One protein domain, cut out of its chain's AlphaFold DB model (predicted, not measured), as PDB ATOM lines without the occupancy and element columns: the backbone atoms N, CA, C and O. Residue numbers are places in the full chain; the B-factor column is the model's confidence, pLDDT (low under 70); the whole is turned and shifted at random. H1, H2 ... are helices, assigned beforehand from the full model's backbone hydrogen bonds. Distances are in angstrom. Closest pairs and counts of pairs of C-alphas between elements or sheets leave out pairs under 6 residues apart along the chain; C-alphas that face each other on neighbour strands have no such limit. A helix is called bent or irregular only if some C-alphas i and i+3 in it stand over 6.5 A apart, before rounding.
ATOM      1  N   LYS A  65     213.574 250.303 158.432       91.88
ATOM      2  CA  LYS A  65     213.874 250.104 159.864       91.88
ATOM      3  C   LYS A  65     212.979 250.943 160.790       91.88
ATOM      4  O   LYS A  65     212.550 250.435 161.817       91.88
ATOM      5  N   GLY A  66     212.649 252.179 160.407       92.88
ATOM      6  CA  GLY A  66     211.752 253.050 161.170       92.88
ATOM      7  C   GLY A  66     210.300 252.566 161.171       92.88
ATOM      8  O   GLY A  66     209.686 252.509 162.232       92.88
ATOM      9  N   SER A  67     209.760 252.150 160.018       88.88
ATOM     10  CA  SER A  67     208.390 251.612 159.959       88.88
ATOM     11  C   SER A  67     208.263 250.270 160.682       88.88
ATOM     12  O   SER A  67     207.256 250.024 161.328       88.88
ATOM     13  N   ILE A  68     209.285 249.410 160.621       89.44
ATOM     14  CA  ILE A  68     209.299 248.140 161.360       89.44
ATOM     15  C   ILE A  68     209.278 248.415 162.869       89.44
ATOM     16  O   ILE A  68     208.411 247.890 163.558       89.44
ATOM     17  N   LEU A  69     210.162 249.289 163.369       93.81
ATOM     18  CA  LEU A  69     210.193 249.659 164.789       93.81
ATOM     19  C   LEU A  69     208.881 250.302 165.256       93.81
ATOM     20  O   LEU A  69     208.390 249.945 166.325       93.81
ATOM     21  N   LYS A  70     208.283 251.192 164.449       91.94
ATOM     22  CA  LYS A  70     206.965 251.775 164.739       91.94
ATOM     23  C   LYS A  70     205.908 250.678 164.907       91.94
ATOM     24  O   LYS A  70     205.278 250.601 165.958       91.94
ATOM     25  N   ASN A  71     205.768 249.804 163.910       89.75
ATOM     26  CA  ASN A  71     204.766 248.740 163.921       89.75
ATOM     27  C   ASN A  71     204.987 247.763 165.094       89.75
ATOM     28  O   ASN A  71     204.020 247.292 165.683       89.75
ATOM     29  N   SER A  72     206.241 247.482 165.473       93.25
ATOM     30  CA  SER A  72     206.553 246.667 166.655       93.25
ATOM     31  C   SER A  72     206.129 247.331 167.970       93.25
ATOM     32  O   SER A  72     205.597 246.644 168.837       93.25
ATOM     33  N   VAL A  73     206.315 248.647 168.131       95.88
ATOM     34  CA  VAL A  73     205.868 249.384 169.331       95.88
ATOM     35  C   VAL A  73     204.338 249.444 169.415       95.88
ATOM     36  O   VAL A  73     203.774 249.236 170.491       95.88
ATOM     37  N   GLU A  74     203.661 249.669 168.287       93.19
ATOM     38  CA  GLU A  74     202.195 249.635 168.207       93.19
ATOM     39  C   GLU A  74     201.655 248.232 168.539       93.19
ATOM     40  O   GLU A  74     200.755 248.103 169.366       93.19
ATOM     41  N   TYR A  75     202.264 247.169 168.002       94.06
ATOM     42  CA  TYR A  75     201.890 245.782 168.302       94.06
ATOM     43  C   TYR A  75     202.115 245.396 169.774       94.06
ATOM     44  O   TYR A  75     201.238 244.796 170.390       94.06
ATOM     45  N   ILE A  76     203.239 245.798 170.382       94.69
ATOM     46  CA  ILE A  76     203.487 245.589 171.823       94.69
ATOM     47  C   ILE A  76     202.422 246.303 172.668       94.69
ATOM     48  O   ILE A  76     201.956 245.748 173.661       94.69
ATOM     49  N   SER A  77     202.004 247.504 172.259       93.56
ATOM     50  CA  SER A  77     200.965 248.280 172.949       93.56
ATOM     51  C   SER A  77     199.579 247.617 172.845       93.56
ATOM     52  O   SER A  77     198.814 247.638 173.809       93.56
ATOM     53  N   ILE A  78     199.270 246.977 171.708       93.19
ATOM     54  CA  ILE A  78     198.057 246.160 171.522       93.19
ATOM     55  C   ILE A  78     198.100 244.930 172.441       93.19
ATOM     56  O   ILE A  78     197.190 244.764 173.251       93.19
ATOM     57  N   LEU A  79     199.185 244.146 172.418       92.31
ATOM     58  CA  LEU A  79     199.345 242.967 173.283       92.31
ATOM     59  C   LEU A  79     199.261 243.311 174.782       92.31
ATOM     60  O   LEU A  79     198.697 242.551 175.565       92.31
ATOM     61  N   GLN A  80     199.793 244.465 175.201       90.75
ATOM     62  CA  GLN A  80     199.669 244.938 176.585       90.75
ATOM     63  C   GLN A  80     198.213 245.248 176.963       90.75
ATOM     64  O   GLN A  80     197.783 244.893 178.061       90.75
ATOM     65  N   LYS A  81     197.438 245.861 176.058       89.31
ATOM     66  CA  LYS A  81     196.003 246.122 176.252       89.31
ATOM     67  C   LYS A  81     195.186 244.823 176.288       89.31
ATOM     68  O   LYS A  81     194.287 244.690 177.114       89.31
ATOM     69  N   GLU A  82     195.509 243.858 175.431       86.81
ATOM     70  CA  GLU A  82     194.870 242.536 175.421       86.81
ATOM     71  C   GLU A  82     195.153 241.777 176.726       86.81
ATOM     72  O   GLU A  82     194.215 241.310 177.373       86.81
ATOM     73  N   ASN A  83     196.404 241.756 177.201       86.06
ATOM     74  CA  ASN A  83     196.769 241.110 178.467       86.06
ATOM     75  C   ASN A  83     196.078 241.767 179.688       86.06
ATOM     76  O   ASN A  83     195.678 241.077 180.621       86.06
ATOM     77  N   GLN A  84     195.821 243.083 179.665       84.19
ATOM     78  CA  GLN A  84     195.000 243.742 180.697       84.19
ATOM     79  C   GLN A  84     193.543 243.236 180.734       84.19
ATOM     80  O   GLN A  84     192.946 243.183 181.809       84.19
ATOM     81  N   SER A  85     192.972 242.830 179.594       83.62
ATOM     82  CA  SER A  85     191.610 242.269 179.529       83.62
ATOM     83  C   SER A  85     191.514 240.815 180.015       83.62
ATOM     84  O   SER A  85     190.428 240.356 180.374       83.62
ATOM     85  N   PHE A  86     192.642 240.100 180.091       82.44
ATOM     86  CA  PHE A  86     192.705 238.660 180.360       82.44
ATOM     87  C   PHE A  86     192.070 238.265 181.703       82.44
ATOM     88  O   PHE A  86     191.314 237.297 181.770       82.44
ATOM     89  N   ASN A  87     192.267 239.073 182.751       80.50
ATOM     90  CA  ASN A  87     191.622 238.870 184.057       80.50
ATOM     91  C   ASN A  87     190.088 239.009 183.996       80.50
ATOM     92  O   ASN A  87     189.379 238.313 184.721       80.50
ATOM     93  N   SER A  88     189.561 239.883 183.130       85.06
ATOM     94  CA  SER A  88     188.113 240.020 182.929       85.06
ATOM     95  C   SER A  88     187.547 238.785 182.232       85.06
ATOM     96  O   SER A  88     186.571 238.209 182.707       85.06
ATOM     97  N   LEU A  89     188.212 238.337 181.161       84.50
ATOM     98  CA  LEU A  89     187.830 237.144 180.402       84.50
ATOM     99  C   LEU A  89     187.880 235.871 181.267       84.50
ATOM    100  O   LEU A  89     186.989 235.028 181.176       84.50
ATOM    101  N   TYR A  90     188.878 235.746 182.146       84.75
ATOM    102  CA  TYR A  90     188.983 234.645 183.107       84.75
ATOM    103  C   TYR A  90     187.782 234.602 184.064       84.75
ATOM    104  O   TYR A  90     187.112 233.575 184.184       84.75
ATOM    105  N   ASN A  91     187.450 235.739 184.684       88.19
ATOM    106  CA  ASN A  91     186.307 235.851 185.594       88.19
ATOM    107  C   ASN A  91     184.968 235.570 184.887       88.19
ATOM    108  O   ASN A  91     184.111 234.879 185.440       88.19
ATOM    109  N   GLU A  92     184.802 236.056 183.654       89.00
ATOM    110  CA  GLU A  92     183.628 235.781 182.819       89.00
ATOM    111  C   GLU A  92     183.519 234.294 182.445       89.00
ATOM    112  O   GLU A  92     182.439 233.711 182.535       89.00
ATOM    113  N   THR A  93     184.640 233.640 182.123       85.69
ATOM    114  CA  THR A  93     184.673 232.206 181.792       85.69
ATOM    115  C   THR A  93     184.309 231.336 183.004       85.69
ATOM    116  O   THR A  93     183.544 230.380 182.870       85.69
ATOM    117  N   ASN A  94     184.781 231.688 184.204       88.94
ATOM    118  CA  ASN A  94     184.437 230.980 185.448       88.94
ATOM    119  C   ASN A  94     182.954 231.175 185.829       88.94
ATOM    120  O   ASN A  94     182.283 230.248 186.300       88.94
ATOM    121  N   LEU A  95     182.402 232.370 185.574       92.50
ATOM    122  CA  LEU A  95     180.967 232.631 185.709       92.50
ATOM    123  C   LEU A  95     180.154 231.802 184.700       92.50
ATOM    124  O   LEU A  95     179.145 231.206 185.082       92.50
ATOM    125  N   ALA A  96     180.606 231.715 183.446       87.88
ATOM    126  CA  ALA A  96     179.977 230.890 182.420       87.88
ATOM    127  C   ALA A  96     179.971 229.404 182.813       87.88
ATOM    128  O   ALA A  96     178.913 228.779 182.741       87.88
ATOM    129  N   HIS A  97     181.084 228.857 183.321       88.44
ATOM    130  CA  HIS A  97     181.143 227.480 183.844       88.44
ATOM    131  C   HIS A  97     180.113 227.249 184.954       88.44
ATOM    132  O   HIS A  97     179.291 226.337 184.858       88.44
ATOM    133  N   THR A  98     180.044 228.164 185.924       90.50
ATOM    134  CA  THR A  98     179.069 228.120 187.029       90.50
ATOM    135  C   THR A  98     177.609 228.168 186.544       90.50
ATOM    136  O   THR A  98     176.727 227.528 187.128       90.50
ATOM    137  N   VAL A  99     177.312 228.931 185.487       91.50
ATOM    138  CA  VAL A  99     175.965 229.007 184.889       91.50
ATOM    139  C   VAL A  99     175.639 227.736 184.104       91.50
ATOM    140  O   VAL A  99     174.561 227.172 184.297       91.50
ATOM    141  N   ILE A 100     176.571 227.252 183.279       87.19
ATOM    142  CA  ILE A 100     176.414 226.039 182.469       87.19
ATOM    143  C   ILE A 100     176.235 224.814 183.376       87.19
ATOM    144  O   ILE A 100     175.305 224.042 183.159       87.19
ATOM    145  N   GLU A 101     177.016 224.677 184.454       87.06
ATOM    146  CA  GLU A 101     176.799 223.643 185.473       87.06
ATOM    147  C   GLU A 101     175.376 223.672 186.042       87.06
ATOM    148  O   GLU A 101     174.728 222.632 186.152       87.06
ATOM    149  N   ARG A 102     174.871 224.855 186.418       86.12
ATOM    150  CA  ARG A 102     173.514 225.002 186.971       86.12
ATOM    151  C   ARG A 102     172.437 224.687 185.936       86.12
ATOM    152  O   ARG A 102     171.383 224.183 186.313       86.12
ATOM    153  N   MET A 103     172.684 224.960 184.655       85.25
ATOM    154  CA  MET A 103     171.785 224.579 183.564       85.25
ATOM    155  C   MET A 103     171.806 223.067 183.320       85.25
ATOM    156  O   MET A 103     170.740 222.464 183.282       85.25
ATOM    157  N   MET A 104     172.979 222.430 183.277       83.44
ATOM    158  CA  MET A 104     173.112 220.972 183.149       83.44
ATOM    159  C   MET A 104     172.494 220.233 184.340       83.44
ATOM    160  O   MET A 104     171.704 219.311 184.150       83.44
ATOM    161  N   LYS A 105     172.756 220.694 185.570       83.62
ATOM    162  CA  LYS A 105     172.135 220.165 186.794       83.62
ATOM    163  C   LYS A 105     170.616 220.364 186.802       83.62
ATOM    164  O   LYS A 105     169.914 219.525 187.352       83.62
ATOM    165  N   ARG A 106     170.080 221.405 186.151       78.81
ATOM    166  CA  ARG A 106     168.630 221.534 185.910       78.81
ATOM    167  C   ARG A 106     168.137 220.549 184.850       78.81
ATOM    168  O   ARG A 106     167.217 219.811 185.145       78.81
ATOM    169  N   ILE A 107     168.762 220.450 183.679       77.00
ATOM    170  CA  ILE A 107     168.348 219.496 182.629       77.00
ATOM    171  C   ILE A 107     168.321 218.046 183.159       77.00
ATOM    172  O   ILE A 107     167.405 217.294 182.839       77.00
ATOM    173  N   GLN A 108     169.277 217.689 184.026       72.62
ATOM    174  CA  GLN A 108     169.390 216.363 184.644       72.62
ATOM    175  C   GLN A 108     168.473 216.154 185.866       72.62
ATOM    176  O   GLN A 108     167.869 215.093 185.985       72.62
ATOM    177  N   ALA A 109     168.377 217.119 186.793       66.31
ATOM    178  CA  ALA A 109     167.643 216.941 188.058       66.31
ATOM    179  C   ALA A 109     166.228 217.541 188.049       66.31
ATOM    180  O   ALA A 109     165.329 216.988 188.679       66.31
ATOM    181  N   SER A 110     165.989 218.630 187.309       51.88
ATOM    182  CA  SER A 110     164.630 219.004 186.914       51.88
ATOM    183  C   SER A 110     164.267 218.272 185.628       51.88
ATOM    184  O   SER A 110     164.393 218.818 184.535       51.88
ATOM    185  N   THR A 111     163.793 217.039 185.805       49.38
ATOM    186  CA  THR A 111     162.466 216.620 185.325       49.38
ATOM    187  C   THR A 111     162.099 216.816 183.841       49.38
ATOM    188  O   THR A 111     160.966 216.545 183.475       49.38
ATOM    189  N   LEU A 112     163.012 217.177 182.939       51.28
ATOM    190  CA  LEU A 112     162.775 217.134 181.492       51.28
ATOM    191  C   LEU A 112     163.015 215.718 180.966       51.28
ATOM    192  O   LEU A 112     162.126 215.152 180.342       51.28
ATOM    193  N   GLU A 113     164.126 215.085 181.356       54.84
ATOM    194  CA  GLU A 113     164.352 213.644 181.146       54.84
ATOM    195  C   GLU A 113     163.439 212.758 182.044       54.84
ATOM    196  O   GLU A 113     163.512 211.536 181.948       54.84
ATOM    197  N   SER A 114     162.577 213.332 182.915       52.47
ATOM    198  CA  SER A 114     161.745 212.560 183.870       52.47
ATOM    199  C   SER A 114     160.260 212.957 184.050       52.47
ATOM    200  O   SER A 114     159.558 212.245 184.768       52.47
ATOM    201  N   ILE A 115     159.757 214.052 183.463       58.56
ATOM    202  CA  ILE A 115     158.305 214.318 183.307       58.56
ATOM    203  C   ILE A 115     157.856 214.011 181.877       58.56
ATOM    204  O   ILE A 115     156.723 213.573 181.688       58.56
ATOM    205  N   LEU A 116     158.717 214.192 180.865       60.97
ATOM    206  CA  LEU A 116     158.402 213.697 179.525       60.97
ATOM    207  C   LEU A 116     158.433 212.159 179.552       60.97
ATOM    208  O   LEU A 116     159.432 211.587 179.996       60.97
ATOM    209  N   PRO A 117     157.390 211.471 179.048       62.53
ATOM    210  CA  PRO A 117     157.454 210.033 178.826       62.53
ATOM    211  C   PRO A 117     158.625 209.676 177.896       62.53
ATOM    212  O   PRO A 117     158.924 210.459 176.986       62.53
ATOM    213  N   PRO A 118     159.251 208.492 178.036       61.28
ATOM    214  CA  PRO A 118     160.349 208.070 177.165       61.28
ATOM    215  C   PRO A 118     160.012 208.123 175.666       61.28
ATOM    216  O   PRO A 118     160.894 208.400 174.859       61.28
ATOM    217  N   GLU A 119     158.740 207.939 175.286       60.81
ATOM    218  CA  GLU A 119     158.282 208.076 173.893       60.81
ATOM    219  C   GLU A 119     158.355 209.523 173.373       60.81
ATOM    220  O   GLU A 119     158.692 209.752 172.211       60.81
ATOM    221  N   TYR A 120     158.053 210.509 174.227       59.28
ATOM    222  CA  TYR A 120     158.196 211.930 173.901       59.28
ATOM    223  C   TYR A 120     159.658 212.353 173.909       59.28
ATOM    224  O   TYR A 120     160.056 213.133 173.045       59.28
ATOM    225  N   LEU A 121     160.459 211.809 174.831       60.75
ATOM    226  CA  LEU A 121     161.901 212.015 174.824       60.75
ATOM    227  C   LEU A 121     162.478 211.516 173.493       60.75
ATOM    228  O   LEU A 121     162.995 212.327 172.737       60.75
ATOM    229  N   ALA A 122     162.247 210.252 173.121       60.38
ATOM    230  CA  ALA A 122     162.710 209.671 171.856       60.38
ATOM    231  C   ALA A 122     162.279 210.471 170.608       60.38
ATOM    232  O   ALA A 122     163.061 210.605 169.668       60.38
ATOM    233  N   LYS A 123     161.069 211.051 170.602       58.75
ATOM    234  CA  LYS A 123     160.590 211.928 169.516       58.75
ATOM    235  C   LYS A 123     161.295 213.285 169.437       58.75
ATOM    236  O   LYS A 123     161.377 213.841 168.348       58.75
ATOM    237  N   VAL A 124     161.771 213.821 170.559       56.56
ATOM    238  CA  VAL A 124     162.488 215.108 170.634       56.56
ATOM    239  C   VAL A 124     164.009 214.916 170.532       56.56
ATOM    240  O   VAL A 124     164.709 215.810 170.073       56.56
ATOM    241  N   THR A 125     164.529 213.742 170.904       55.56
ATOM    242  CA  THR A 125     165.961 213.404 170.872       55.56
ATOM    243  C   THR A 125     166.405 212.675 169.604       55.56
ATOM    244  O   THR A 125     167.549 212.228 169.546       55.56
ATOM    245  N   SER A 126     165.531 212.518 168.602       50.06
ATOM    246  CA  SER A 126     165.823 211.743 167.384       50.06
ATOM    247  C   SER A 126     166.933 212.341 166.502       50.06
ATOM    248  O   SER A 126     167.415 211.653 165.604       50.06
ATOM    249  N   GLU A 127     167.350 213.584 166.757       50.16
ATOM    250  CA  GLU A 127     168.499 214.239 166.126       50.16
ATOM    251  C   GLU A 127     169.369 214.905 167.211       50.16
ATOM    252  O   GLU A 127     168.874 215.691 168.017       50.16
ATOM    253  N   GLY A 128     170.667 214.583 167.265       55.97
ATOM    254  CA  GLY A 128     171.710 215.322 168.002       55.97
ATOM    255  C   GLY A 128     171.687 215.344 169.545       55.97
ATOM    256  O   GLY A 128     172.716 215.622 170.156       55.97
ATOM    257  N   VAL A 129     170.583 215.036 170.240       54.00
ATOM    258  CA  VAL A 129     170.498 215.258 171.710       54.00
ATOM    259  C   VAL A 129     171.371 214.295 172.548       54.00
ATOM    260  O   VAL A 129     171.569 214.512 173.740       54.00
ATOM    261  N   GLY A 130     172.005 213.282 171.949       58.66
ATOM    262  CA  GLY A 130     173.095 212.549 172.615       58.66
ATOM    263  C   GLY A 130     174.376 213.384 172.803       58.66
ATOM    264  O   GLY A 130     175.156 213.137 173.723       58.66
ATOM    265  N   GLU A 131     174.592 214.393 171.957       67.06
ATOM    266  CA  GLU A 131     175.883 215.067 171.790       67.06
ATOM    267  C   GLU A 131     176.114 216.178 172.822       67.06
ATOM    268  O   GLU A 131     177.247 216.363 173.268       67.06
ATOM    269  N   TYR A 132     175.061 216.870 173.288       72.69
ATOM    270  CA  TYR A 132     175.209 217.991 174.236       72.69
ATOM    271  C   TYR A 132     175.866 217.568 175.560       72.69
ATOM    272  O   TYR A 132     176.623 218.337 176.154       72.69
ATOM    273  N   ARG A 133     175.602 216.336 176.022       75.12
ATOM    274  CA  ARG A 133     176.178 215.794 177.261       75.12
ATOM    275  C   ARG A 133     177.679 215.540 177.101       75.12
ATOM    276  O   ARG A 133     178.441 215.892 177.999       75.12
ATOM    277  N   SER A 134     178.092 215.001 175.955       81.62
ATOM    278  CA  SER A 134     179.499 214.773 175.600       81.62
ATOM    279  C   SER A 134     180.250 216.090 175.396       81.62
ATOM    280  O   SER A 134     181.291 216.299 176.014       81.62
ATOM    281  N   ALA A 135     179.680 217.019 174.621       81.06
ATOM    282  CA  ALA A 135     180.253 218.341 174.375       81.06
ATOM    283  C   ALA A 135     180.406 219.160 175.670       81.06
ATOM    284  O   ALA A 135     181.417 219.833 175.862       81.06
ATOM    285  N   TRP A 136     179.451 219.065 176.606       83.81
ATOM    286  CA  TRP A 136     179.597 219.675 177.930       83.81
ATOM    287  C   TRP A 136     180.724 219.036 178.757       83.81
ATOM    288  O   TRP A 136     181.493 219.761 179.388       83.81
ATOM    289  N   GLN A 137     180.848 217.703 178.758       85.75
ATOM    290  CA  GLN A 137     181.927 217.014 179.479       85.75
ATOM    291  C   GLN A 137     183.309 217.373 178.915       85.75
ATOM    292  O   GLN A 137     184.233 217.642 179.685       85.75
ATOM    293  N   GLU A 138     183.445 217.435 177.590       89.00
ATOM    294  CA  GLU A 138     184.668 217.879 176.918       89.00
ATOM    295  C   GLU A 138     184.988 219.342 177.247       89.00
ATOM    296  O   GLU A 138     186.086 219.639 177.722       89.00
ATOM    297  N   TRP A 139     184.014 220.247 177.104       87.38
ATOM    298  CA  TRP A 139     184.191 221.663 177.427       87.38
ATOM    299  C   TRP A 139     184.556 221.886 178.901       87.38
ATOM    300  O   TRP A 139     185.480 222.641 179.196       87.38
ATOM    301  N   SER A 140     183.900 221.186 179.834       87.50
ATOM    302  CA  SER A 140     184.216 221.269 181.265       87.50
ATOM    303  C   SER A 140     185.619 220.736 181.573       87.50
ATOM    304  O   SER A 140     186.322 221.319 182.395       87.50
ATOM    305  N   LYS A 141     186.061 219.663 180.900       90.06
ATOM    306  CA  LYS A 141     187.428 219.133 181.027       90.06
ATOM    307  C   LYS A 141     188.470 220.126 180.499       90.06
ATOM    308  O   LYS A 141     189.502 220.315 181.138       90.06
ATOM    309  N   VAL A 142     188.206 220.779 179.366       88.56
ATOM    310  CA  VAL A 142     189.083 221.824 178.807       88.56
ATOM    311  C   VAL A 142     189.111 223.064 179.707       88.56
ATOM    312  O   VAL A 142     190.188 223.610 179.945       88.56
ATOM    313  N   HIS A 143     187.964 223.475 180.256       84.62
ATOM    314  CA  HIS A 143     187.878 224.567 181.225       84.62
ATOM    315  C   HIS A 143     188.723 224.277 182.472       84.62
ATOM    316  O   HIS A 143     189.571 225.093 182.817       84.62
ATOM    317  N   GLU A 144     188.571 223.097 183.081       87.31
ATOM    318  CA  GLU A 144     189.338 222.691 184.265       87.31
ATOM    319  C   GLU A 144     190.849 222.630 183.984       87.31
ATOM    320  O   GLU A 144     191.640 223.187 184.740       87.31
ATOM    321  N   ILE A 145     191.274 222.052 182.853       88.44
ATOM    322  CA  ILE A 145     192.696 222.029 182.450       88.44
ATOM    323  C   ILE A 145     193.255 223.452 182.286       88.44
ATOM    324  O   ILE A 145     194.399 223.718 182.660       88.44
ATOM    325  N   ASN A 146     192.473 224.380 181.735       81.38
ATOM    326  CA  ASN A 146     192.897 225.770 181.564       81.38
ATOM    327  C   ASN A 146     192.895 226.539 182.897       81.38
ATOM    328  O   ASN A 146     193.836 227.286 183.160       81.38
ATOM    329  N   HIS A 147     191.909 226.305 183.766       81.75
ATOM    330  CA  HIS A 147     191.853 226.840 185.127       81.75
ATOM    331  C   HIS A 147     193.057 226.362 185.959       81.75
ATOM    332  O   HIS A 147     193.727 227.172 186.598       81.75
ATOM    333  N   GLN A 148     193.428 225.081 185.863       83.19
ATOM    334  CA  GLN A 148     194.630 224.529 186.495       83.19
ATOM    335  C   GLN A 148     195.923 225.152 185.950       83.19
ATOM    336  O   GLN A 148     196.768 225.560 186.742       83.19
ATOM    337  N   LYS A 149     196.080 225.295 184.625       80.50
ATOM    338  CA  LYS A 149     197.254 225.963 184.020       80.50
ATOM    339  C   LYS A 149     197.407 227.418 184.477       80.50
ATOM    340  O   LYS A 149     198.529 227.871 184.692       80.50
ATOM    341  N   MET A 150     196.289 228.124 184.648       70.12
ATOM    342  CA  MET A 150     196.237 229.496 185.161       70.12
ATOM    343  C   MET A 150     196.587 229.564 186.655       70.12
ATOM    344  O   MET A 150     197.443 230.351 187.055       70.12
ATOM    345  N   ALA A 151     195.976 228.705 187.476       68.94
ATOM    346  CA  ALA A 151     196.222 228.635 188.916       68.94
ATOM    347  C   ALA A 151     197.644 228.146 189.264       68.94
ATOM    348  O   ALA A 151     198.212 228.574 190.267       68.94
ATOM    349  N   ALA A 152     198.250 227.307 188.418       65.44
ATOM    350  CA  ALA A 152     199.607 226.776 188.573       65.44
ATOM    351  C   ALA A 152     200.734 227.785 188.251       65.44
ATOM    352  O   ALA A 152     201.897 227.400 188.129       65.44
TER     353      ALA A 152
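What this domain is: This is residues 65 to 152 of the 500 residues of an uncharacterized protein of Rodentolepis nana (UniProt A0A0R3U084). A long bent helix, H1, makes the length of the model; beyond its far end two short helices, H2 and H3, and a loop turn the chain round, and H4 folds back beside the second arm of H1 as a loose, open hairpin shape. The first arm, H1a, sticks out alone. The printed part has 88 residues with four named helices, H1 to H4 in order, and no named strand; its class is all helix. It is an extended rod, with a radius of gyration of the C-alphas of 21.5 A and spans of 71 by 27 by 17 A.

How they stand to each other: Start with H1, residues 65 to 109, assigned as one helix by its hydrogen bonds but bent: C-alphas 84 and 87 are 6.8 A apart. Its arms, H1a, residues 65 to 84, and H1b, residues 87 to 109, stand at a steep tilt of 43 degrees. Next, H2, residues 112 to 115, and H1b are close but not clearly touching; their closest C-alphas, Ile 107 and Glu 113, are 7.2 A apart. H3, residues 118 to 124, and H2 are also close but not clearly touching, with closest C-alphas Glu 113 and Leu 121 at 7.0 A. H4, residues 131 to 151, is close to H1b but not clearly touching: the closest C-alphas, His 97 and Ser 140, are 7.4 A apart. These two run opposite ways at a shallow tilt of 34.7 degrees, only just short of steep. H1a is apart from H2, H3 and H4. Every O i to N i+4 pair is within hydrogen-bond range in H1a, H1b, H3 and H4; H2 is too short for one.

Where its parts are: Find C-alpha 65 at (213.874, 250.104, 159.864), where H1a begins its 28.8 A; H1b covers 32.7 A. H4 runs 29.9 A to C-alpha 151 at (196.222, 228.635, 188.916).

The domain as a whole: The C-alphas farthest apart, Lys 65 and Pro 117, are 71.8 A apart. The printed part has no cut and no long link. Look for pLDDT under 70 at residues 109 to 131 and 151 to 152.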